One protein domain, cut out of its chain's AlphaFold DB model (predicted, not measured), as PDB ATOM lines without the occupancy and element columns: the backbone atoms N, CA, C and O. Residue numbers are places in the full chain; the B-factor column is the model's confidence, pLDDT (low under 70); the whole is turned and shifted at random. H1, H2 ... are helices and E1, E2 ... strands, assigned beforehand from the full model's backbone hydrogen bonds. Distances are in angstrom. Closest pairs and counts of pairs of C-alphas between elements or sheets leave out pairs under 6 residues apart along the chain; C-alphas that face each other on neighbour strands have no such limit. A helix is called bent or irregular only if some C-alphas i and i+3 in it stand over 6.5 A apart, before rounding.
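What this domain is: This is residues 41 to 199 of the 199 residues of the protein "Outer-membrane lipoprotein LolB" of endosymbiont of Sipalinus gigas (UniProt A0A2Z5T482). One long antiparallel sheet of ten strands is twisted and curled into an open trough that wraps round the short helix H3, with its edge strands E5 and E6 apart, so that no barrel closes. H1 lies at one end of the longest axis and H2 at the other. The printed part has 159 residues, with three named helices and ten named strands in the order H1 E1 E2 E3 E4 E5 H2 H3 E6 E7 E8 E9 E10; the sheet's order is E5 E4 E3 E2 E1 E10 E9 E8 E7 E6, and the class is mixed, helices and strands. The whole is compact, with a radius of gyration of the C-alphas of 15.3 A and spans of 46 by 34 by 29 A.

How they stand to each other: The sheet holds two meanders, each strand the antiparallel neighbour of the one before: E1 (residues 56 to 64), E2 (74 to 81), E3 (85 to 92), E4 (95 to 102) and E5 (109 to 112), then E6 (143 to 145), E7 (151 to 156), E8 (159 to 166), E9 (175 to 182) and E10 (188 to 198). E1 and E10 are neighbours, antiparallel at 159 degrees, with N 57 and O 197 2.8 A apart. Within hydrogen-bond range are also N 58 and O 78 of the hairpin E1 and E2, 2.8 A, and N 178 and O 191 of the hairpin E9 and E10, 3.1 A. From edge to edge the strands' lines turn by 93 degrees and the way across by 88 degrees; the sheet is twisted. It curls round H3, residues 126 to 133, whose closest C-alphas to E9 are Leu 133 and Pro 175, 7.0 A, and to E3 Lys 130 and Phe 86, 7.2 A. H1, residues 41 to 52, and H2, residues 114 to 118, each only graze the sheet. H1 and H3 are apart. In H1 every O i to N i+4 pair is within hydrogen-bond range; in H3 2 of 4 are, and in H2 0 of 1, beside 1 of 2 O i to N i+3 pairs.

Where its parts are: H1 begins at C-alpha 41 (36.430, -9.030, -51.487) and is 17.1 A long. E1 measures 24.3 A, E2 23.7 A, E3 23.3 A and E4 21.0 A. H3, from C-alpha 126 (11.869, 5.977, -44.058), is irregular: C-alphas 127 and 130 are 7.2 A apart. E8 measures 20.3 A and E9 19.6 A. E10, 27.5 A, bends by 67 degrees at residue 195 and ends at C-alpha 198 (30.332, 10.288, -39.063).

The domain as a whole: The farthest C-alphas, of Ser 41 and Lys 114, are 46.8 A apart. The printed part has no cut and no long link. Mean pLDDT of the printed part is 87.6; residues 67 to 71 and 114 to 123 are under 70.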
ATOM      1  N   SER A  41      35.612  -9.488 -52.614       81.94
ATOM      2  CA  SER A  41      36.430  -9.030 -51.487       81.94
ATOM      3  C   SER A  41      36.279  -7.524 -51.239       81.94
ATOM      4  O   SER A  41      36.246  -7.091 -50.085       81.94
ATOM      5  N   LYS A  42      36.099  -6.729 -52.305       90.19
ATOM      6  CA  LYS A  42      35.899  -5.273 -52.228       90.19
ATOM      7  C   LYS A  42      34.585  -4.907 -51.538       90.19
ATOM      8  O   LYS A  42      34.602  -4.098 -50.615       90.19
ATOM      9  N   TRP A  43      33.471  -5.540 -51.921       90.25
ATOM     10  CA  TRP A  43      32.179  -5.315 -51.258       90.25
ATOM     11  C   TRP A  43      32.236  -5.725 -49.790       90.25
ATOM     12  O   TRP A  43      31.831  -4.951 -48.927       90.25
ATOM     13  N   LYS A  44      32.801  -6.900 -49.478       90.25
ATOM     14  CA  LYS A  44      32.933  -7.365 -48.089       90.25
ATOM     15  C   LYS A  44      33.743  -6.383 -47.236       90.25
ATOM     16  O   LYS A  44      33.324  -6.051 -46.128       90.25
ATOM     17  N   LYS A  45      34.865  -5.873 -47.761       92.62
ATOM     18  CA  LYS A  45      35.679  -4.844 -47.094       92.62
ATOM     19  C   LYS A  45      34.876  -3.558 -46.873       92.62
ATOM     20  O   LYS A  45      34.823  -3.077 -45.744       92.62
ATOM     21  N   ASN A  46      34.217  -3.050 -47.913       92.88
ATOM     22  CA  ASN A  46      33.412  -1.833 -47.833       92.88
ATOM     23  C   ASN A  46      32.258  -1.976 -46.826       92.88
ATOM     24  O   ASN A  46      32.128  -1.171 -45.912       92.88
ATOM     25  N   LYS A  47      31.483  -3.063 -46.913       92.75
ATOM     26  CA  LYS A  47      30.390  -3.389 -45.986       92.75
ATOM     27  C   LYS A  47      30.869  -3.392 -44.531       92.75
ATOM     28  O   LYS A  47      30.214  -2.817 -43.666       92.75
ATOM     29  N   ASN A  48      32.031  -3.990 -44.262       93.12
ATOM     30  CA  ASN A  48      32.619  -4.008 -42.924       93.12
ATOM     31  C   ASN A  48      33.008  -2.609 -42.430       93.12
ATOM     32  O   ASN A  48      32.818  -2.317 -41.254       93.12
ATOM     33  N   MET A  49      33.538  -1.744 -43.300       94.88
ATOM     34  CA  MET A  49      33.828  -0.351 -42.946       94.88
ATOM     35  C   MET A  49      32.539   0.428 -42.661       94.88
ATOM     36  O   MET A  49      32.453   1.105 -41.641       94.88
ATOM     37  N   LEU A  50      31.503   0.262 -43.486       94.75
ATOM     38  CA  LEU A  50      30.201   0.901 -43.287       94.75
ATOM     39  C   LEU A  50      29.533   0.473 -41.970       94.75
ATOM     40  O   LEU A  50      28.968   1.307 -41.271       94.75
ATOM     41  N   PHE A  51      29.650  -0.795 -41.561       92.25
ATOM     42  CA  PHE A  51      29.136  -1.255 -40.261       92.25
ATOM     43  C   PHE A  51      29.854  -0.656 -39.045       92.25
ATOM     44  O   PHE A  51      29.308  -0.694 -37.935       92.25
ATOM     45  N   LYS A  52      31.067  -0.117 -39.227       93.19
ATOM     46  CA  LYS A  52      31.781   0.592 -38.159       93.19
ATOM     47  C   LYS A  52      31.205   1.979 -37.904       93.19
ATOM     48  O   LYS A  52      31.392   2.465 -36.797       93.19
ATOM     49  N   ILE A  53      30.465   2.562 -38.853       93.62
ATOM     50  CA  ILE A  53      29.762   3.835 -38.658       93.62
ATOM     51  C   ILE A  53      28.684   3.628 -37.600       93.62
ATOM     52  O   ILE A  53      27.644   3.004 -37.839       93.62
ATOM     53  N   LYS A  54      28.934   4.131 -36.391       92.44
ATOM     54  CA  LYS A  54      27.964   4.045 -35.299       92.44
ATOM     55  C   LYS A  54      27.041   5.247 -35.374       92.44
ATOM     56  O   LYS A  54      25.819   5.093 -35.296       92.44
ATOM     57  N   ASN A  55      27.618   6.420 -35.577       95.25
ATOM     58  CA  ASN A  55      26.908   7.678 -35.556       95.25
ATOM     59  C   ASN A  55      27.135   8.413 -36.868       95.25
ATOM     60  O   ASN A  55      28.215   8.349 -37.450       95.25
ATOM     61  N   PHE A  56      26.103   9.097 -37.340       96.12
ATOM     62  CA  PHE A  56      26.251   9.985 -38.479       96.12
ATOM     63  C   PHE A  56      25.250  11.124 -38.423       96.12
ATOM     64  O   PHE A  56      24.149  10.983 -37.889       96.12
ATOM     65  N   GLU A  57      25.622  12.221 -39.057       97.19
ATOM     66  CA  GLU A  57      24.753  13.314 -39.435       97.19
ATOM     67  C   GLU A  57      24.949  13.589 -40.921       97.19
ATOM     68  O   GLU A  57      26.072  13.618 -41.426       97.19
ATOM     69  N   VAL A  58      23.842  13.764 -41.628       96.88
ATOM     70  CA  VAL A  58      23.840  14.041 -43.058       96.88
ATOM     71  C   VAL A  58      22.750  15.042 -43.377       96.88
ATOM     72  O   VAL A  58      21.630  14.965 -42.867       96.88
ATOM     73  N   ASN A  59      23.081  16.004 -44.223       96.62
ATOM     74  CA  ASN A  59      22.130  16.974 -44.729       96.62
ATOM     75  C   ASN A  59      22.244  17.080 -46.246       96.62
ATOM     76  O   ASN A  59      23.230  16.668 -46.861       96.62
ATOM     77  N   GLY A  60      21.200  17.618 -46.853       95.88
ATOM     78  CA  GLY A  60      21.165  17.773 -48.290       95.88
ATOM     79  C   GLY A  60      19.828  18.277 -48.778       95.88
ATOM     80  O   GLY A  60      19.012  18.789 -48.006       95.88
ATOM     81  N   ASN A  61      19.609  18.098 -50.072       93.12
ATOM     82  CA  ASN A  61      18.388  18.492 -50.748       93.12
ATOM     83  C   ASN A  61      17.651  17.268 -51.289       93.12
ATOM     84  O   ASN A  61      18.271  16.306 -51.745       93.12
ATOM     85  N   ILE A  62      16.323  17.329 -51.248       90.94
ATOM     86  CA  ILE A  62      15.444  16.407 -51.958       90.94
ATOM     87  C   ILE A  62      15.017  17.085 -53.252       90.94
ATOM     88  O   ILE A  62      14.433  18.167 -53.220       90.94
ATOM     89  N   ILE A  63      15.304  16.448 -54.380       88.19
ATOM     90  CA  ILE A  63      14.934  16.941 -55.705       88.19
ATOM     91  C   ILE A  63      13.863  16.004 -56.245       88.19
ATOM     92  O   ILE A  63      14.147  14.841 -56.512       88.19
ATOM     93  N   PHE A  64      12.633  16.485 -56.381       83.62
ATOM     94  CA  PHE A  64      11.550  15.709 -56.980       83.62
ATOM     95  C   PHE A  64      11.529  15.932 -58.486       83.62
ATOM     96  O   PHE A  64      11.513  17.077 -58.935       83.62
ATOM     97  N   ASN A  65      11.459  14.852 -59.258       77.12
ATOM     98  CA  ASN A  65      11.211  14.929 -60.692       77.12
ATOM     99  C   ASN A  65       9.714  14.765 -60.964       77.12
ATOM    100  O   ASN A  65       9.265  13.819 -61.605       77.12
ATOM    101  N   ASN A  66       8.913  15.658 -60.392       72.38
ATOM    102  CA  ASN A  66       7.511  15.777 -60.756       72.38
ATOM    103  C   ASN A  66       7.206  17.239 -61.069       72.38
ATOM    104  O   ASN A  66       7.819  18.156 -60.518       72.38
ATOM    105  N   GLU A  67       6.251  17.453 -61.966       64.62
ATOM    106  CA  GLU A  67       5.922  18.789 -62.468       64.62
ATOM    107  C   GLU A  67       5.447  19.735 -61.361       64.62
ATOM    108  O   GLU A  67       5.694  20.934 -61.423       64.62
ATOM    109  N   LYS A  68       4.843  19.195 -60.297       67.06
ATOM    110  CA  LYS A  68       4.321  19.976 -59.167       67.06
ATOM    111  C   LYS A  68       5.412  20.550 -58.260       67.06
ATOM    112  O   LYS A  68       5.144  21.498 -57.529       67.06
ATOM    113  N   MET A  69       6.606  19.957 -58.252       69.81
ATOM    114  CA  MET A  69       7.675  20.256 -57.285       69.81
ATOM    115  C   MET A  69       8.994  20.643 -57.943       69.81
ATOM    116  O   MET A  69       9.959  20.961 -57.238       69.81
ATOM    117  N   LYS A  70       9.031  20.654 -59.278       65.31
ATOM    118  CA  LYS A  70      10.129  21.179 -60.087       65.31
ATOM    119  C   LYS A  70      10.426  22.606 -59.594       65.31
ATOM    120  O   LYS A  70       9.564  23.471 -59.673       65.31
ATOM    121  N   ASN A  71      11.613  22.823 -59.018       64.69
ATOM    122  CA  ASN A  71      12.113  24.078 -58.408       64.69
ATOM    123  C   ASN A  71      11.816  24.335 -56.915       64.69
ATOM    124  O   ASN A  71      12.198  25.385 -56.397       64.69
ATOM    125  N   THR A  72      11.211  23.404 -56.173       71.81
ATOM    126  CA  THR A  72      11.077  23.586 -54.714       71.81
ATOM    127  C   THR A  72      12.375  23.205 -54.002       71.81
ATOM    128  O   THR A  72      12.815  22.058 -54.073       71.81
ATOM    129  N   LEU A  73      12.977  24.141 -53.257       79.81
ATOM    130  CA  LEU A  73      14.137  23.842 -52.412       79.81
ATOM    131  C   LEU A  73      13.688  23.105 -51.148       79.81
ATOM    132  O   LEU A  73      13.301  23.712 -50.144       79.81
ATOM    133  N   ILE A  74      13.742  21.779 -51.198       88.94
ATOM    134  CA  ILE A  74      13.408  20.918 -50.068       88.94
ATOM    135  C   ILE A  74      14.699  20.416 -49.467       88.94
ATOM    136  O   ILE A  74      15.478  19.730 -50.118       88.94
ATOM    137  N   LYS A  75      14.913  20.754 -48.204       93.25
ATOM    138  CA  LYS A  75      16.077  20.322 -47.449       93.25
ATOM    139  C   LYS A  75      15.714  19.103 -46.629       93.25
ATOM    140  O   LYS A  75      14.590  18.975 -46.136       93.25
ATOM    141  N   PHE A  76      16.690  18.233 -46.435       94.06
ATOM    142  CA  PHE A  76      16.610  17.200 -45.426       94.06
ATOM    143  C   PHE A  76      17.785  17.288 -44.462       94.06
ATOM    144  O   PHE A  76      18.878  17.750 -44.790       94.06
ATOM    145  N   TYR A  77      17.528  16.827 -43.249       96.00
ATOM    146  CA  TYR A  77      18.534  16.574 -42.238       96.00
ATOM    147  C   TYR A  77      18.253  15.211 -41.635       96.00
ATOM    148  O   TYR A  77      17.109  14.870 -41.335       96.00
ATOM    149  N   CYS A  78      19.301  14.439 -41.440       95.38
ATOM    150  CA  CYS A  78      19.227  13.127 -40.858       95.38
ATOM    151  C   CYS A  78      20.342  12.980 -39.836       95.38
ATOM    152  O   CYS A  78      21.484  13.344 -40.109       95.38
ATOM    153  N   ASN A  79      20.023  12.417 -38.680       95.25
ATOM    154  CA  ASN A  79      21.034  11.972 -37.743       95.25
ATOM    155  C   ASN A  79      20.698  10.608 -37.166       95.25
ATOM    156  O   ASN A  79      19.547  10.232 -36.938       95.25
ATOM    157  N   ASN A  80      21.754   9.859 -36.920       93.50
ATOM    158  CA  ASN A  80      21.716   8.559 -36.303       93.50
ATOM    159  C   ASN A  80      22.710   8.558 -35.157       93.50
ATOM    160  O   ASN A  80      23.895   8.805 -35.364       93.50
ATOM    161  N   ILE A  81      22.230   8.193 -33.976       90.69
ATOM    162  CA  ILE A  81      23.085   7.869 -32.845       90.69
ATOM    163  C   ILE A  81      22.829   6.407 -32.502       90.69
ATOM    164  O   ILE A  81      21.713   6.039 -32.109       90.69
ATOM    165  N   LYS A  82      23.849   5.556 -32.680       84.88
ATOM    166  CA  LYS A  82      23.748   4.112 -32.436       84.88
ATOM    167  C   LYS A  82      23.159   3.859 -31.056       84.88
ATOM    168  O   LYS A  82      23.554   4.484 -30.077       84.88
ATOM    169  N   ASN A  83      22.216   2.926 -30.994       82.12
ATOM    170  CA  ASN A  83      21.526   2.521 -29.770       82.12
ATOM    171  C   ASN A  83      20.742   3.642 -29.053       82.12
ATOM    172  O   ASN A  83      20.238   3.395 -27.963       82.12
ATOM    173  N   LYS A  84      20.587   4.841 -29.641       88.19
ATOM    174  CA  LYS A  84      19.757   5.916 -29.071       88.19
ATOM    175  C   LYS A  84      18.570   6.259 -29.951       88.19
ATOM    176  O   LYS A  84      17.439   6.114 -29.503       88.19
ATOM    177  N   TYR A  85      18.808   6.719 -31.177       91.00
ATOM    178  CA  TYR A  85      17.731   7.039 -32.111       91.00
ATOM    179  C   TYR A  85      18.242   7.229 -33.542       91.00
ATOM    180  O   TYR A  85      19.424   7.470 -33.785       91.00
ATOM    181  N   PHE A  86      17.306   7.176 -34.480       93.31
ATOM    182  CA  PHE A  86      17.443   7.691 -35.834       93.31
ATOM    183  C   PHE A  86      16.385   8.765 -36.053       93.31
ATOM    184  O   PHE A  86      15.222   8.567 -35.701       93.31
ATOM    185  N   LYS A  87      16.771   9.894 -36.632       95.00
ATOM    186  CA  LYS A  87      15.865  10.997 -36.908       95.00
ATOM    187  C   LYS A  87      16.074  11.508 -38.317       95.00
ATOM    188  O   LYS A  87      17.199  11.685 -38.767       95.00
ATOM    189  N   PHE A  88      14.961  11.758 -38.988       94.19
ATOM    190  CA  PHE A  88      14.917  12.253 -40.351       94.19
ATOM    191  C   PHE A  88      13.914  13.395 -40.436       94.19
ATOM    192  O   PHE A  88      12.745  13.251 -40.078       94.19
ATOM    193  N   LYS A  89      14.391  14.545 -40.892       93.50
ATOM    194  CA  LYS A  89      13.622  15.769 -41.043       93.50
ATOM    195  C   LYS A  89      13.653  16.214 -42.485       93.50
ATOM    196  O   LYS A  89      14.716  16.245 -43.093       93.50
ATOM    197  N   VAL A  90      12.500  16.631 -42.981       91.38
ATOM    198  CA  VAL A  90      12.351  17.260 -44.293       91.38
ATOM    199  C   VAL A  90      11.654  18.585 -44.086       91.38
ATOM    200  O   VAL A  90      10.650  18.641 -43.374       91.38
ATOM    201  N   TYR A  91      12.185  19.651 -44.667       90.38
ATOM    202  CA  TYR A  91      11.697  21.003 -44.438       90.38
ATOM    203  C   TYR A  91      11.976  21.913 -45.634       90.38
ATOM    204  O   TYR A  91      12.881  21.673 -46.432       90.38
ATOM    205  N   THR A  92      11.191  22.976 -45.758       88.06
ATOM    206  CA  THR A  92      11.362  24.017 -46.779       88.06
ATOM    207  C   THR A  92      10.896  25.352 -46.210       88.06
ATOM    208  O   THR A  92       9.922  25.370 -45.465       88.06
ATOM    209  N   TYR A  93      11.612  26.448 -46.479       84.12
ATOM    210  CA  TYR A  93      11.262  27.809 -46.024       84.12
ATOM    211  C   TYR A  93      10.781  27.907 -44.555       84.12
ATOM    212  O   TYR A  93       9.790  28.562 -44.251       84.12
ATOM    213  N   GLY A  94      11.453  27.205 -43.632       81.06
ATOM    214  CA  GLY A  94      11.100  27.186 -42.201       81.06
ATOM    215  C   GLY A  94       9.915  26.283 -41.822       81.06
ATOM    216  O   GLY A  94       9.640  26.089 -40.640       81.06
ATOM    217  N   ILE A  95       9.242  25.671 -42.796       83.94
ATOM    218  CA  ILE A  95       8.133  24.742 -42.589       83.94
ATOM    219  C   ILE A  95       8.678  23.318 -42.495       83.94
ATOM    220  O   ILE A  95       9.259  22.788 -43.446       83.94
ATOM    221  N   ASN A  96       8.435  22.662 -41.359       88.44
ATOM    222  CA  ASN A  96       8.677  21.229 -41.221       88.44
ATOM    223  C   ASN A  96       7.623  20.455 -42.014       88.44
ATOM    224  O   ASN A  96       6.419  20.557 -41.757       88.44
ATOM    225  N   LEU A  97       8.100  19.671 -42.974       87.12
ATOM    226  CA  LEU A  97       7.297  18.791 -43.799       87.12
ATOM    227  C   LEU A  97       7.217  17.413 -43.112       87.12
ATOM    228  O   LEU A  97       6.133  16.999 -42.690       87.12
ATOM    229  N   ILE A  98       8.354  16.730 -42.934       89.50
ATOM    230  CA  ILE A  98       8.451  15.469 -42.180       89.50
ATOM    231  C   ILE A  98       9.279  15.699 -40.923       89.50
ATOM    232  O   ILE A  98      10.360  16.279 -40.997       89.50
ATOM    233  N   ASP A  99       8.824  15.153 -39.799       91.06
ATOM    234  CA  ASP A  99       9.666  14.887 -38.634       91.06
ATOM    235  C   ASP A  99       9.480  13.426 -38.213       91.06
ATOM    236  O   ASP A  99       8.432  13.033 -37.688       91.06
ATOM    237  N   PHE A 100      10.481  12.606 -38.522       91.50
ATOM    238  CA  PHE A 100      10.545  11.195 -38.174       91.50
ATOM    239  C   PHE A 100      11.570  10.983 -37.073       91.50
ATOM    240  O   PHE A 100      12.712  11.429 -37.195       91.50
ATOM    241  N   VAL A 101      11.193  10.233 -36.041       92.19
ATOM    242  CA  VAL A 101      12.119   9.753 -35.017       92.19
ATOM    243  C   VAL A 101      11.811   8.297 -34.682       92.19
ATOM    244  O   VAL A 101      10.690   7.960 -34.298       92.19
ATOM    245  N   SER A 102      12.825   7.446 -34.776       89.69
ATOM    246  CA  SER A 102      12.800   6.050 -34.345       89.69
ATOM    247  C   SER A 102      13.766   5.858 -33.183       89.69
ATOM    248  O   SER A 102      14.908   6.308 -33.243       89.69
ATOM    249  N   TYR A 103      13.304   5.199 -32.123       89.19
ATOM    250  CA  TYR A 103      14.112   4.832 -30.963       89.19
ATOM    251  C   TYR A 103      14.173   3.305 -30.868       89.19
ATOM    252  O   TYR A 103      13.173   2.648 -31.172       89.19
ATOM    253  N   PRO A 104      15.281   2.721 -30.385       84.19
ATOM    254  CA  PRO A 104      15.323   1.307 -30.048       84.19
ATOM    255  C   PRO A 104      14.199   0.961 -29.071       84.19
ATOM    256  O   PRO A 104      13.982   1.674 -28.090       84.19
ATOM    257  N   ASN A 105      13.489  -0.132 -29.347       82.75
ATOM    258  CA  ASN A 105      12.452  -0.695 -28.478       82.75
ATOM    259  C   ASN A 105      11.278   0.252 -28.158       82.75
ATOM    260  O   ASN A 105      10.547   0.023 -27.197       82.75
ATOM    261  N   LYS A 106      11.066   1.315 -28.946       85.75
ATOM    262  CA  LYS A 106       9.876   2.174 -28.834       85.75
ATOM    263  C   LYS A 106       9.205   2.340 -30.189       85.75
ATOM    264  O   LYS A 106       9.825   2.180 -31.235       85.75
ATOM    265  N   LYS A 107       7.923   2.713 -30.157       82.94
ATOM    266  CA  LYS A 107       7.166   3.042 -31.369       82.94
ATOM    267  C   LYS A 107       7.802   4.235 -32.089       82.94
ATOM    268  O   LYS A 107       8.135   5.247 -31.464       82.94
ATOM    269  N   GLU A 108       7.929   4.104 -33.403       86.25
ATOM    270  CA  GLU A 108       8.349   5.176 -34.302       86.25
ATOM    271  C   GLU A 108       7.355   6.341 -34.227       86.25
ATOM    272  O   GLU A 108       6.141   6.141 -34.146       86.25
ATOM    273  N   LYS A 109       7.867   7.571 -34.248       86.88
ATOM    274  CA  LYS A 109       7.055   8.789 -34.281       86.88
ATOM    275  C   LYS A 109       7.235   9.452 -35.633       86.88
ATOM    276  O   LYS A 109       8.351   9.822 -35.985       86.88
ATOM    277  N   ILE A 110       6.137   9.629 -36.362       86.62
ATOM    278  CA  ILE A 110       6.132  10.324 -37.649       86.62
ATOM    279  C   ILE A 110       5.120  11.456 -37.579       86.62
ATOM    280  O   ILE A 110       3.925  11.218 -37.415       86.62
ATOM    281  N   LYS A 111       5.594  12.692 -37.711       85.19
ATOM    282  CA  LYS A 111       4.742  13.860 -37.930       85.19
ATOM    283  C   LYS A 111       4.881  14.272 -39.387       85.19
ATOM    284  O   LYS A 111       5.977  14.584 -39.844       85.19
ATOM    285  N   LYS A 112       3.764  14.244 -40.111       83.44
ATOM    286  CA  LYS A 112       3.665  14.702 -41.499       83.44
ATOM    287  C   LYS A 112       2.776  15.938 -41.534       83.44
ATOM    288  O   LYS A 112       1.680  15.925 -40.975       83.44
ATOM    289  N   ASN A 113       3.242  16.999 -42.177       79.25
ATOM    290  CA  ASN A 113       2.415  18.169 -42.446       79.25
ATOM    291  C   ASN A 113       1.285  17.800 -43.433       79.25
ATOM    292  O   ASN A 113       1.479  16.951 -44.301       79.25
ATOM    293  N   LYS A 114       0.106  18.431 -43.341       69.19
ATOM    294  CA  LYS A 114      -0.991  18.214 -44.306       69.19
ATOM    295  C   LYS A 114      -0.586  18.589 -45.733       69.19
ATOM    296  O   LYS A 114      -1.009  17.912 -46.663       69.19
ATOM    297  N   ILE A 115       0.295  19.584 -45.877       64.94
ATOM    298  CA  ILE A 115       0.899  19.978 -47.157       64.94
ATOM    299  C   ILE A 115       1.613  18.783 -47.811       64.94
ATOM    300  O   ILE A 115       1.688  18.709 -49.022       64.94
ATOM    301  N   ILE A 116       2.074  17.793 -47.038       63.25
ATOM    302  CA  ILE A 116       2.790  16.631 -47.571       63.25
ATOM    303  C   ILE A 116       1.910  15.583 -48.242       63.25
ATOM    304  O   ILE A 116       2.427  14.824 -49.062       63.25
ATOM    305  N   LYS A 117       0.611  15.514 -47.911       55.41
ATOM    306  CA  LYS A 117      -0.291  14.526 -48.525       55.41
ATOM    307  C   LYS A 117      -0.369  14.704 -50.044       55.41
ATOM    308  O   LYS A 117      -0.542  13.728 -50.757       55.41
ATOM    309  N   SER A 118      -0.168  15.921 -50.547       55.38
ATOM    310  CA  SER A 118      -0.123  16.211 -51.983       55.38
ATOM    311  C   SER A 118       1.259  16.021 -52.628       55.38
ATOM    312  O   SER A 118       1.371  16.171 -53.842       55.38
ATOM    313  N   LEU A 119       2.310  15.703 -51.856       55.81
ATOM    314  CA  LEU A 119       3.712  15.867 -52.268       55.81
ATOM    315  C   LEU A 119       4.524  14.569 -52.409       55.81
ATOM    316  O   LEU A 119       5.746  14.616 -52.331       55.81
ATOM    317  N   TYR A 120       3.897  13.408 -52.625       60.75
ATOM    318  CA  TYR A 120       4.600  12.121 -52.850       60.75
ATOM    319  C   TYR A 120       5.458  11.615 -51.678       60.75
ATOM    320  O   TYR A 120       6.193  10.635 -51.781       60.75
ATOM    321  N   VAL A 121       5.331  12.244 -50.514       55.28
ATOM    322  CA  VAL A 121       6.056  11.877 -49.292       55.28
ATOM    323  C   VAL A 121       5.285  10.842 -48.456       55.28
ATOM    324  O   VAL A 121       5.768  10.329 -47.441       55.28
ATOM    325  N   GLU A 122       4.060  10.500 -48.858       60.66
ATOM    326  CA  GLU A 122       3.249   9.518 -48.138       60.66
ATOM    327  C   GLU A 122       3.938   8.146 -48.091       60.66
ATOM    328  O   GLU A 122       4.056   7.575 -47.003       60.66
ATOM    329  N   ASN A 123       4.545   7.735 -49.208       67.88
ATOM    330  CA  ASN A 123       5.242   6.457 -49.361       67.88
ATOM    331  C   ASN A 123       6.749   6.517 -49.081       67.88
ATOM    332  O   ASN A 123       7.438   5.517 -49.280       67.88
ATOM    333  N   PHE A 124       7.276   7.654 -48.601       74.38
ATOM    334  CA  PHE A 124       8.716   7.812 -48.392       74.38
ATOM    335  C   PHE A 124       9.259   6.640 -47.548       74.38
ATOM    336  O   PHE A 124       8.753   6.400 -46.443       74.38
ATOM    337  N   PRO A 125      10.268   5.890 -48.024       78.19
ATOM    338  CA  PRO A 125      10.650   4.610 -47.431       78.19
ATOM    339  C   PRO A 125      11.580   4.790 -46.217       78.19
ATOM    340  O   PRO A 125      12.714   4.313 -46.174       78.19
ATOM    341  N   ILE A 126      11.080   5.490 -45.197       82.50
ATOM    342  CA  ILE A 126      11.869   5.977 -44.058       82.50
ATOM    343  C   ILE A 126      12.496   4.830 -43.247       82.50
ATOM    344  O   ILE A 126      13.614   4.973 -42.756       82.50
ATOM    345  N   LYS A 127      11.826   3.673 -43.147       80.56
ATOM    346  CA  LYS A 127      12.284   2.536 -42.322       80.56
ATOM    347  C   LYS A 127      13.677   2.028 -42.704       80.56
ATOM    348  O   LYS A 127      14.484   1.739 -41.828       80.56
ATOM    349  N   ASN A 128      13.974   1.953 -44.001       88.50
ATOM    350  CA  ASN A 128      15.271   1.477 -44.492       88.50
ATOM    351  C   ASN A 128      16.254   2.611 -44.790       88.50
ATOM    352  O   ASN A 128      17.441   2.357 -45.002       88.50
ATOM    353  N   LEU A 129      15.777   3.858 -44.771       90.00
ATOM    354  CA  LEU A 129      16.546   5.034 -45.156       90.00
ATOM    355  C   LEU A 129      17.857   5.149 -44.378       90.00
ATOM    356  O   LEU A 129      18.873   5.504 -44.961       90.00
ATOM    357  N   LYS A 130      17.862   4.791 -43.088       91.56
ATOM    358  CA  LYS A 130      19.080   4.775 -42.266       91.56
ATOM    359  C   LYS A 130      20.222   3.996 -42.918       91.56
ATOM    360  O   LYS A 130      21.354   4.466 -42.909       91.56
ATOM    361  N   LEU A 131      19.934   2.796 -43.417       93.31
ATOM    362  CA  LEU A 131      20.944   1.912 -43.997       93.31
ATOM    363  C   LEU A 131      21.240   2.303 -45.444       93.31
ATOM    364  O   LEU A 131      22.403   2.327 -45.837       93.31
ATOM    365  N   TRP A 132      20.217   2.695 -46.201       95.06
ATOM    366  CA  TRP A 132      20.398   3.151 -47.576       95.06
ATOM    367  C   TRP A 132      21.237   4.428 -47.671       95.06
ATOM    368  O   TRP A 132      22.114   4.510 -48.521       95.06
ATOM    369  N   LEU A 133      21.068   5.387 -46.754       95.25
ATOM    370  CA  LEU A 133      21.881   6.609 -46.730       95.25
ATOM    371  C   LEU A 133      23.381   6.311 -46.639       95.25
ATOM    372  O   LEU A 133      24.166   6.978 -47.300       95.25
ATOM    373  N   ILE A 134      23.783   5.293 -45.873       95.44
ATOM    374  CA  ILE A 134      25.193   4.894 -45.743       95.44
ATOM    375  C   ILE A 134      25.624   3.849 -46.785       95.44
ATOM    376  O   ILE A 134      26.701   3.282 -46.665       95.44
ATOM    377  N   GLY A 135      24.805   3.553 -47.799       95.12
ATOM    378  CA  GLY A 135      25.161   2.591 -48.847       95.12
ATOM    379  C   GLY A 135      25.126   1.125 -48.399       95.12
ATOM    380  O   GLY A 135      25.859   0.294 -48.937       95.12
ATOM    381  N   LEU A 136      24.280   0.781 -47.421       94.88
ATOM    382  CA  LEU A 136      23.970  -0.602 -47.045       94.88
ATOM    383  C   LEU A 136      22.580  -1.002 -47.565       94.88
ATOM    384  O   LEU A 136      21.645  -0.219 -47.435       94.88
ATOM    385  N   PRO A 137      22.380  -2.232 -48.077       92.19
ATOM    386  CA  PRO A 137      21.131  -2.631 -48.736       92.19
ATOM    387  C   PRO A 137      19.928  -2.826 -47.795       92.19
ATOM    388  O   PRO A 137      18.817  -3.067 -48.272       92.19
ATOM    389  N   SER A 138      20.108  -2.687 -46.474       90.00
ATOM    390  CA  SER A 138      19.136  -3.132 -45.464       90.00
ATOM    391  C   SER A 138      18.842  -4.634 -45.620       90.00
ATOM    392  O   SER A 138      19.753  -5.404 -45.912       90.00
ATOM    393  N   ASN A 139      17.584  -5.038 -45.455       84.50
ATOM    394  CA  ASN A 139      17.091  -6.405 -45.637       84.50
ATOM    395  C   ASN A 139      16.712  -6.703 -47.102       84.50
ATOM    396  O   ASN A 139      15.829  -7.516 -47.354       84.50
ATOM    397  N   SER A 140      17.266  -5.972 -48.076       84.94
ATOM    398  CA  SER A 140      16.975  -6.239 -49.485       84.94
ATOM    399  C   SER A 140      17.874  -7.349 -50.013       84.94
ATOM    400  O   SER A 140      19.092  -7.185 -50.030       84.94
ATOM    401  N   ASP A 141      17.272  -8.413 -50.537       80.56
ATOM    402  CA  ASP A 141      18.005  -9.517 -51.170       80.56
ATOM    403  C   ASP A 141      18.382  -9.214 -52.630       80.56
ATOM    404  O   ASP A 141      19.179  -9.915 -53.249       80.56
ATOM    405  N   LYS A 142      17.803  -8.159 -53.216       90.81
ATOM    406  CA  LYS A 142      17.998  -7.788 -54.623       90.81
ATOM    407  C   LYS A 142      18.780  -6.486 -54.710       90.81
ATOM    408  O   LYS A 142      18.191  -5.405 -54.752       90.81
ATOM    409  N   PHE A 143      20.104  -6.586 -54.740       93.25
ATOM    410  CA  PHE A 143      20.995  -5.443 -54.920       93.25
ATOM    411  C   PHE A 143      22.226  -5.802 -55.754       93.25
ATOM    412  O   PHE A 143      22.610  -6.964 -55.860       93.25
ATOM    413  N   VAL A 144      22.853  -4.784 -56.339       93.12
ATOM    414  CA  VAL A 144      24.130  -4.907 -57.053       93.12
ATOM    415  C   VAL A 144      25.078  -3.796 -56.626       93.12
ATOM    416  O   VAL A 144      24.649  -2.723 -56.200       93.12
ATOM    417  N   TYR A 145      26.379  -4.038 -56.755       91.38
ATOM    418  CA  TYR A 145      27.427  -3.049 -56.511       91.38
ATOM    419  C   TYR A 145      28.199  -2.724 -57.794       91.38
ATOM    420  O   TYR A 145      28.162  -3.464 -58.776       91.38
ATOM    421  N   ASN A 146      28.911  -1.602 -57.794       91.44
ATOM    422  CA  ASN A 146      29.777  -1.188 -58.894       91.44
ATOM    423  C   ASN A 146      31.156  -1.888 -58.840       91.44
ATOM    424  O   ASN A 146      31.483  -2.604 -57.895       91.44
ATOM    425  N   LYS A 147      32.014  -1.633 -59.835       90.12
ATOM    426  CA  LYS A 147      33.377  -2.202 -59.933       90.12
ATOM    427  C   LYS A 147      34.283  -1.951 -58.709       90.12
ATOM    428  O   LYS A 147      35.246  -2.691 -58.491       90.12
ATOM    429  N   ASN A 148      33.971  -0.929 -57.910       90.94
ATOM    430  CA  ASN A 148      34.704  -0.567 -56.697       90.94
ATOM    431  C   ASN A 148      34.152  -1.265 -55.443       90.94
ATOM    432  O   ASN A 148      34.753  -1.171 -54.378       90.94
ATOM    433  N   GLY A 149      33.049  -2.013 -55.562       91.81
ATOM    434  CA  GLY A 149      32.383  -2.657 -54.434       91.81
ATOM    435  C   GLY A 149      31.504  -1.701 -53.629       91.81
ATOM    436  O   GLY A 149      31.283  -1.949 -52.448       91.81
ATOM    437  N   TYR A 150      31.015  -0.614 -54.231       94.38
ATOM    438  CA  TYR A 150      30.032   0.284 -53.611       94.38
ATOM    439  C   TYR A 150      28.638  -0.041 -54.121       94.38
ATOM    440  O   TYR A 150      28.484  -0.429 -55.280       94.38
ATOM    441  N   LEU A 151      27.625   0.111 -53.271       94.94
ATOM    442  CA  LEU A 151      26.245  -0.190 -53.632       94.94
ATOM    443  C   LEU A 151      25.838   0.644 -54.854       94.94
ATOM    444  O   LEU A 151      26.095   1.841 -54.893       94.94
ATOM    445  N   LYS A 152      25.274   0.008 -55.878       95.81
ATOM    446  CA  LYS A 152      24.884   0.667 -57.132       95.81
ATOM    447  C   LYS A 152      23.373   0.730 -57.267       95.81
ATOM    448  O   LYS A 152      22.839   1.762 -57.647       95.81
ATOM    449  N   GLU A 153      22.690  -0.366 -56.958       96.19
ATOM    450  CA  GLU A 153      21.241  -0.451 -57.112       96.19
ATOM    451  C   GLU A 153      20.637  -1.378 -56.054       96.19
ATOM    452  O   GLU A 153      21.235  -2.400 -55.711       96.19
ATOM    453  N   ILE A 154      19.447  -1.037 -55.559       94.88
ATOM    454  CA  ILE A 154      18.625  -1.875 -54.682       94.88
ATOM    455  C   ILE A 154      17.201  -1.916 -55.233       94.88
ATOM    456  O   ILE A 154      16.559  -0.881 -55.396       94.88
ATOM    457  N   LYS A 155      16.652  -3.117 -55.401       92.12
ATOM    458  CA  LYS A 155      15.237  -3.325 -55.722       92.12
ATOM    459  C   LYS A 155      14.485  -3.708 -54.453       92.12
ATOM    460  O   LYS A 155      14.600  -4.843 -54.002       92.12
ATOM    461  N   HIS A 156      13.688  -2.796 -53.901       87.88
ATOM    462  CA  HIS A 156      12.984  -3.018 -52.635       87.88
ATOM    463  C   HIS A 156      11.523  -2.561 -52.691       87.88
ATOM    464  O   HIS A 156      11.245  -1.376 -52.856       87.88
ATOM    465  N   ASN A 157      10.581  -3.489 -52.496       86.25
ATOM    466  CA  ASN A 157       9.137  -3.234 -52.569       86.25
ATOM    467  C   ASN A 157       8.762  -2.465 -53.848       86.25
ATOM    468  O   ASN A 157       9.031  -2.948 -54.951       86.25
ATOM    469  N   ILE A 158       8.180  -1.273 -53.698       87.50
ATOM    470  CA  ILE A 158       7.789  -0.371 -54.782       87.50
ATOM    471  C   ILE A 158       8.926   0.538 -55.252       87.50
ATOM    472  O   ILE A 158       8.703   1.308 -56.163       87.50
ATOM    473  N   TYR A 159      10.130   0.476 -54.682       89.38
ATOM    474  CA  TYR A 159      11.238   1.349 -55.075       89.38
ATOM    475  C   TYR A 159      12.342   0.591 -55.816       89.38
ATOM    476  O   TYR A 159      12.711  -0.534 -55.456       89.38
ATOM    477  N   ASN A 160      12.885   1.230 -56.850       92.94
ATOM    478  CA  ASN A 160      14.243   0.998 -57.319       92.94
ATOM    479  C   ASN A 160      15.130   2.144 -56.830       92.94
ATOM    480  O   ASN A 160      14.783   3.306 -57.016       92.94
ATOM    481  N   ILE A 161      16.239   1.820 -56.179       95.00
ATOM    482  CA  ILE A 161      17.118   2.801 -55.541       95.00
ATOM    483  C   ILE A 161      18.448   2.755 -56.257       95.00
ATOM    484  O   ILE A 161      19.087   1.706 -56.249       95.00
ATOM    485  N   ILE A 162      18.868   3.866 -56.848       96.88
ATOM    486  CA  ILE A 162      20.087   3.954 -57.650       96.88
ATOM    487  C   ILE A 162      21.071   4.890 -56.957       96.88
ATOM    488  O   ILE A 162      20.726   5.998 -56.556       96.88
ATOM    489  N   TYR A 163      22.309   4.433 -56.815       97.25
ATOM    490  CA  TYR A 163      23.416   5.204 -56.268       97.25
ATOM    491  C   TYR A 163      24.276   5.668 -57.432       97.25
ATOM    492  O   TYR A 163      24.950   4.858 -58.076       97.25
ATOM    493  N   HIS A 164      24.238   6.967 -57.701       95.38
ATOM    494  CA  HIS A 164      24.933   7.549 -58.846       95.38
ATOM    495  C   HIS A 164      26.399   7.826 -58.529       95.38
ATOM    496  O   HIS A 164      27.280   7.516 -59.324       95.38
ATOM    497  N   GLU A 165      26.666   8.363 -57.338       94.81
ATOM    498  CA  GLU A 165      27.976   8.913 -56.986       94.81
ATOM    499  C   GLU A 165      28.300   8.731 -55.500       94.81
ATOM    500  O   GLU A 165      27.405   8.601 -54.660       94.81
ATOM    501  N   TYR A 166      29.598   8.749 -55.187       96.31
ATOM    502  CA  TYR A 166      30.167   8.595 -53.849       96.31
ATOM    503  C   TYR A 166      31.274   9.630 -53.616       96.31
ATOM    504  O   TYR A 166      31.982   9.991 -54.548       96.31
ATOM    505  N   TYR A 167      31.447  10.080 -52.373       93.62
ATOM    506  CA  TYR A 167      32.511  11.011 -51.994       93.62
ATOM    507  C   TYR A 167      33.880  10.342 -52.032       93.62
ATOM    508  O   TYR A 167      34.163   9.465 -51.217       93.62
ATOM    509  N   ASP A 168      34.763  10.820 -52.906       90.12
ATOM    510  CA  ASP A 168      36.125  10.298 -53.055       90.12
ATOM    511  C   ASP A 168      37.087  10.719 -51.941       90.12
ATOM    512  O   ASP A 168      38.154  10.126 -51.800       90.12
ATOM    513  N   ASN A 169      36.715  11.671 -51.090       92.19
ATOM    514  CA  ASN A 169      37.538  12.160 -49.979       92.19
ATOM    515  C   ASN A 169      37.141  11.594 -48.603       92.19
ATOM    516  O   ASN A 169      37.784  11.919 -47.611       92.19
ATOM    517  N   LEU A 170      36.108  10.747 -48.526       93.06
ATOM    518  CA  LEU A 170      35.691  10.093 -47.282       93.06
ATOM    519  C   LEU A 170      36.215   8.653 -47.208       93.06
ATOM    520  O   LEU A 170      36.378   7.981 -48.234       93.06
ATOM    521  N   GLU A 171      36.463   8.165 -45.994       92.88
ATOM    522  CA  GLU A 171      36.736   6.751 -45.735       92.88
ATOM    523  C   GLU A 171      35.897   6.251 -44.542       92.88
ATOM    524  O   GLU A 171      36.089   6.725 -43.423       92.88
ATOM    525  N   PRO A 172      34.960   5.303 -44.749       93.94
ATOM    526  CA  PRO A 172      34.574   4.701 -46.032       93.94
ATOM    527  C   PRO A 172      33.943   5.706 -47.008       93.94
ATOM    528  O   PRO A 172      33.496   6.783 -46.619       93.94
ATOM    529  N   LYS A 173      33.881   5.333 -48.293       94.81
ATOM    530  CA  LYS A 173      33.178   6.124 -49.313       94.81
ATOM    531  C   LYS A 173      31.680   6.125 -49.011       94.81
ATOM    532  O   LYS A 173      31.083   5.058 -48.863       94.81
ATOM    533  N   LEU A 174      31.074   7.309 -48.967       96.94
ATOM    534  CA  LEU A 174      29.644   7.489 -48.704       96.94
ATOM    535  C   LEU A 174      28.922   8.084 -49.917       96.94
ATOM    536  O   LEU A 174      29.551   8.832 -50.668       96.94
ATOM    537  N   PRO A 175      27.631   7.771 -50.127       97.31
ATOM    538  CA  PRO A 175      26.875   8.285 -51.265       97.31
ATOM    539  C   PRO A 175      26.808   9.820 -51.309       97.31
ATOM    540  O   PRO A 175      26.747  10.478 -50.267       97.31
ATOM    541  N   ILE A 176      26.760  10.368 -52.525       96.31
ATOM    542  CA  ILE A 176      26.478  11.785 -52.820       96.31
ATOM    543  C   ILE A 176      25.056  11.937 -53.358       96.31
ATOM    544  O   ILE A 176      24.315  12.819 -52.930       96.31
ATOM    545  N   ASN A 177      24.674  11.081 -54.304       95.38
ATOM    546  CA  ASN A 177      23.400  11.180 -55.003       95.38
ATOM    547  C   ASN A 177      22.704   9.818 -55.027       95.38
ATOM    548  O   ASN A 177      23.233   8.849 -55.583       95.38
ATOM    549  N   ILE A 178      21.527   9.760 -54.406       96.50
ATOM    550  CA  ILE A 178      20.695   8.559 -54.321       96.50
ATOM    551  C   ILE A 178      19.344   8.864 -54.957       96.50
ATOM    552  O   ILE A 178      18.602   9.709 -54.464       96.50
ATOM    553  N   GLU A 179      19.010   8.157 -56.022       94.56
ATOM    554  CA  GLU A 179      17.720   8.244 -56.692       94.56
ATOM    555  C   GLU A 179      16.775   7.158 -56.185       94.56
ATOM    556  O   GLU A 179      17.160   6.002 -56.030       94.56
ATOM    557  N   PHE A 180      15.520   7.529 -55.970       92.56
ATOM    558  CA  PHE A 180      14.424   6.641 -55.622       92.56
ATOM    559  C   PHE A 180      13.384   6.705 -56.730       92.56
ATOM    560  O   PHE A 180      12.731   7.731 -56.902       92.56
ATOM    561  N   ILE A 181      13.213   5.603 -57.450       90.94
ATOM    562  CA  ILE A 181      12.248   5.455 -58.539       90.94
ATOM    563  C   ILE A 181      11.104   4.579 -58.041       90.94
ATOM    564  O   ILE A 181      11.322   3.417 -57.690       90.94
ATOM    565  N   GLU A 182       9.889   5.116 -57.989       87.81
ATOM    566  CA  GLU A 182       8.704   4.348 -57.613       87.81
ATOM    567  C   GLU A 182       8.208   3.532 -58.819       87.81
ATOM    568  O   GLU A 182       7.881   4.065 -59.878       87.81
ATOM    569  N   LYS A 183       8.158   2.208 -58.659       84.38
ATOM    570  CA  LYS A 183       7.688   1.247 -59.656       84.38
ATOM    571  C   LYS A 183       6.264   1.586 -60.074       84.38
ATOM    572  O   LYS A 183       5.422   1.884 -59.234       84.38
ATOM    573  N   ASN A 184       5.995   1.441 -61.369       81.75
ATOM    574  CA  ASN A 184       4.684   1.688 -61.976       81.75
ATOM    575  C   ASN A 184       4.212   3.148 -61.859       81.75
ATOM    576  O   ASN A 184       3.017   3.419 -61.947       81.75
ATOM    577  N   SER A 185       5.137   4.089 -61.670       76.88
ATOM    578  CA  SER A 185       4.857   5.519 -61.708       76.88
ATOM    579  C   SER A 185       6.002   6.264 -62.394       76.88
ATOM    580  O   SER A 185       7.124   5.763 -62.454       76.88
ATOM    581  N   ASN A 186       5.735   7.488 -62.843       77.44
ATOM    582  CA  ASN A 186       6.786   8.406 -63.292       77.44
ATOM    583  C   ASN A 186       7.380   9.208 -62.121       77.44
ATOM    584  O   ASN A 186       8.082  10.193 -62.337       77.44
ATOM    585  N   ASN A 187       7.090   8.815 -60.877       79.12
ATOM    586  CA  ASN A 187       7.585   9.517 -59.708       79.12
ATOM    587  C   ASN A 187       8.988   9.022 -59.388       79.12
ATOM    588  O   ASN A 187       9.209   7.848 -59.074       79.12
ATOM    589  N   ASN A 188       9.930   9.951 -59.385       86.75
ATOM    590  CA  ASN A 188      11.213   9.725 -58.762       86.75
ATOM    591  C   ASN A 188      11.634  10.950 -57.941       86.75
ATOM    592  O   ASN A 188      11.109  12.062 -58.093       86.75
ATOM    593  N   PHE A 189      12.553  10.720 -57.015       88.12
ATOM    594  CA  PHE A 189      13.211  11.792 -56.292       88.12
ATOM    595  C   PHE A 189      14.663  11.440 -56.009       88.12
ATOM    596  O   PHE A 189      15.023  10.275 -55.852       88.12
ATOM    597  N   TYR A 190      15.487  12.470 -55.886       91.50
ATOM    598  CA  TYR A 190      16.898  12.362 -55.566       91.50
ATOM    599  C   TYR A 190      17.152  12.900 -54.168       91.50
ATOM    600  O   TYR A 190      16.625  13.946 -53.787       91.50
ATOM    601  N   LEU A 191      18.005  12.214 -53.419       94.00
ATOM    602  CA  LEU A 191      18.682  12.757 -52.253       94.00
ATOM    603  C   LEU A 191      20.069  13.202 -52.696       94.00
ATOM    604  O   LEU A 191      20.960  12.373 -52.873       94.00
ATOM    605  N   LYS A 192      20.239  14.513 -52.865       95.62
ATOM    606  CA  LYS A 192      21.544  15.125 -53.101       95.62
ATOM    607  C   LYS A 192      22.142  15.516 -51.760       95.62
ATOM    608  O   LYS A 192      21.720  16.498 -51.149       95.62
ATOM    609  N   ILE A 193      23.093  14.724 -51.296       96.44
ATOM    610  CA  ILE A 193      23.796  14.934 -50.040       96.44
ATOM    611  C   ILE A 193      24.799  16.075 -50.218       96.44
ATOM    612  O   ILE A 193      25.519  16.137 -51.212       96.44
ATOM    613  N   CYS A 194      24.805  17.002 -49.264       94.75
ATOM    614  CA  CYS A 194      25.717  18.142 -49.257       94.75
ATOM    615  C   CYS A 194      26.873  17.939 -48.282       94.75
ATOM    616  O   CYS A 194      27.990  18.358 -48.575       94.75
ATOM    617  N   ASN A 195      26.607  17.322 -47.128       93.94
ATOM    618  CA  ASN A 195      27.621  17.105 -46.109       93.94
ATOM    619  C   ASN A 195      27.387  15.811 -45.326       93.94
ATOM    620  O   ASN A 195      26.242  15.448 -45.043       93.94
ATOM    621  N   TRP A 196      28.489  15.195 -44.909       96.69
ATOM    622  CA  TRP A 196      28.540  14.047 -44.012       96.69
ATOM    623  C   TRP A 196      29.399  14.371 -42.792       96.69
ATOM    624  O   TRP A 196      30.489  14.920 -42.912       96.69
ATOM    625  N   ASN A 197      28.936  13.951 -41.622       95.88
ATOM    626  CA  ASN A 197      29.737  13.857 -40.409       95.88
ATOM    627  C   ASN A 197      29.484  12.478 -39.793       95.88
ATOM    628  O   ASN A 197      28.326  12.128 -39.583       95.88
ATOM    629  N   PHE A 198      30.511  11.664 -39.543       93.56
ATOM    630  CA  PHE A 198      30.332  10.288 -39.063       93.56
ATOM    631  C   PHE A 198      31.504   9.804 -38.204       93.56
ATOM    632  O   PHE A 198      32.625  10.278 -38.369       93.56
ATOM    633  N   TYR A 199      31.224   8.870 -37.285       87.75
ATOM    634  CA  TYR A 199      32.197   8.254 -36.368       87.75
ATOM    635  C   TYR A 199      31.676   6.953 -35.724       87.75
ATOM    636  O   TYR A 199      30.456   6.646 -35.808       87.75
TER     637      TYR A 199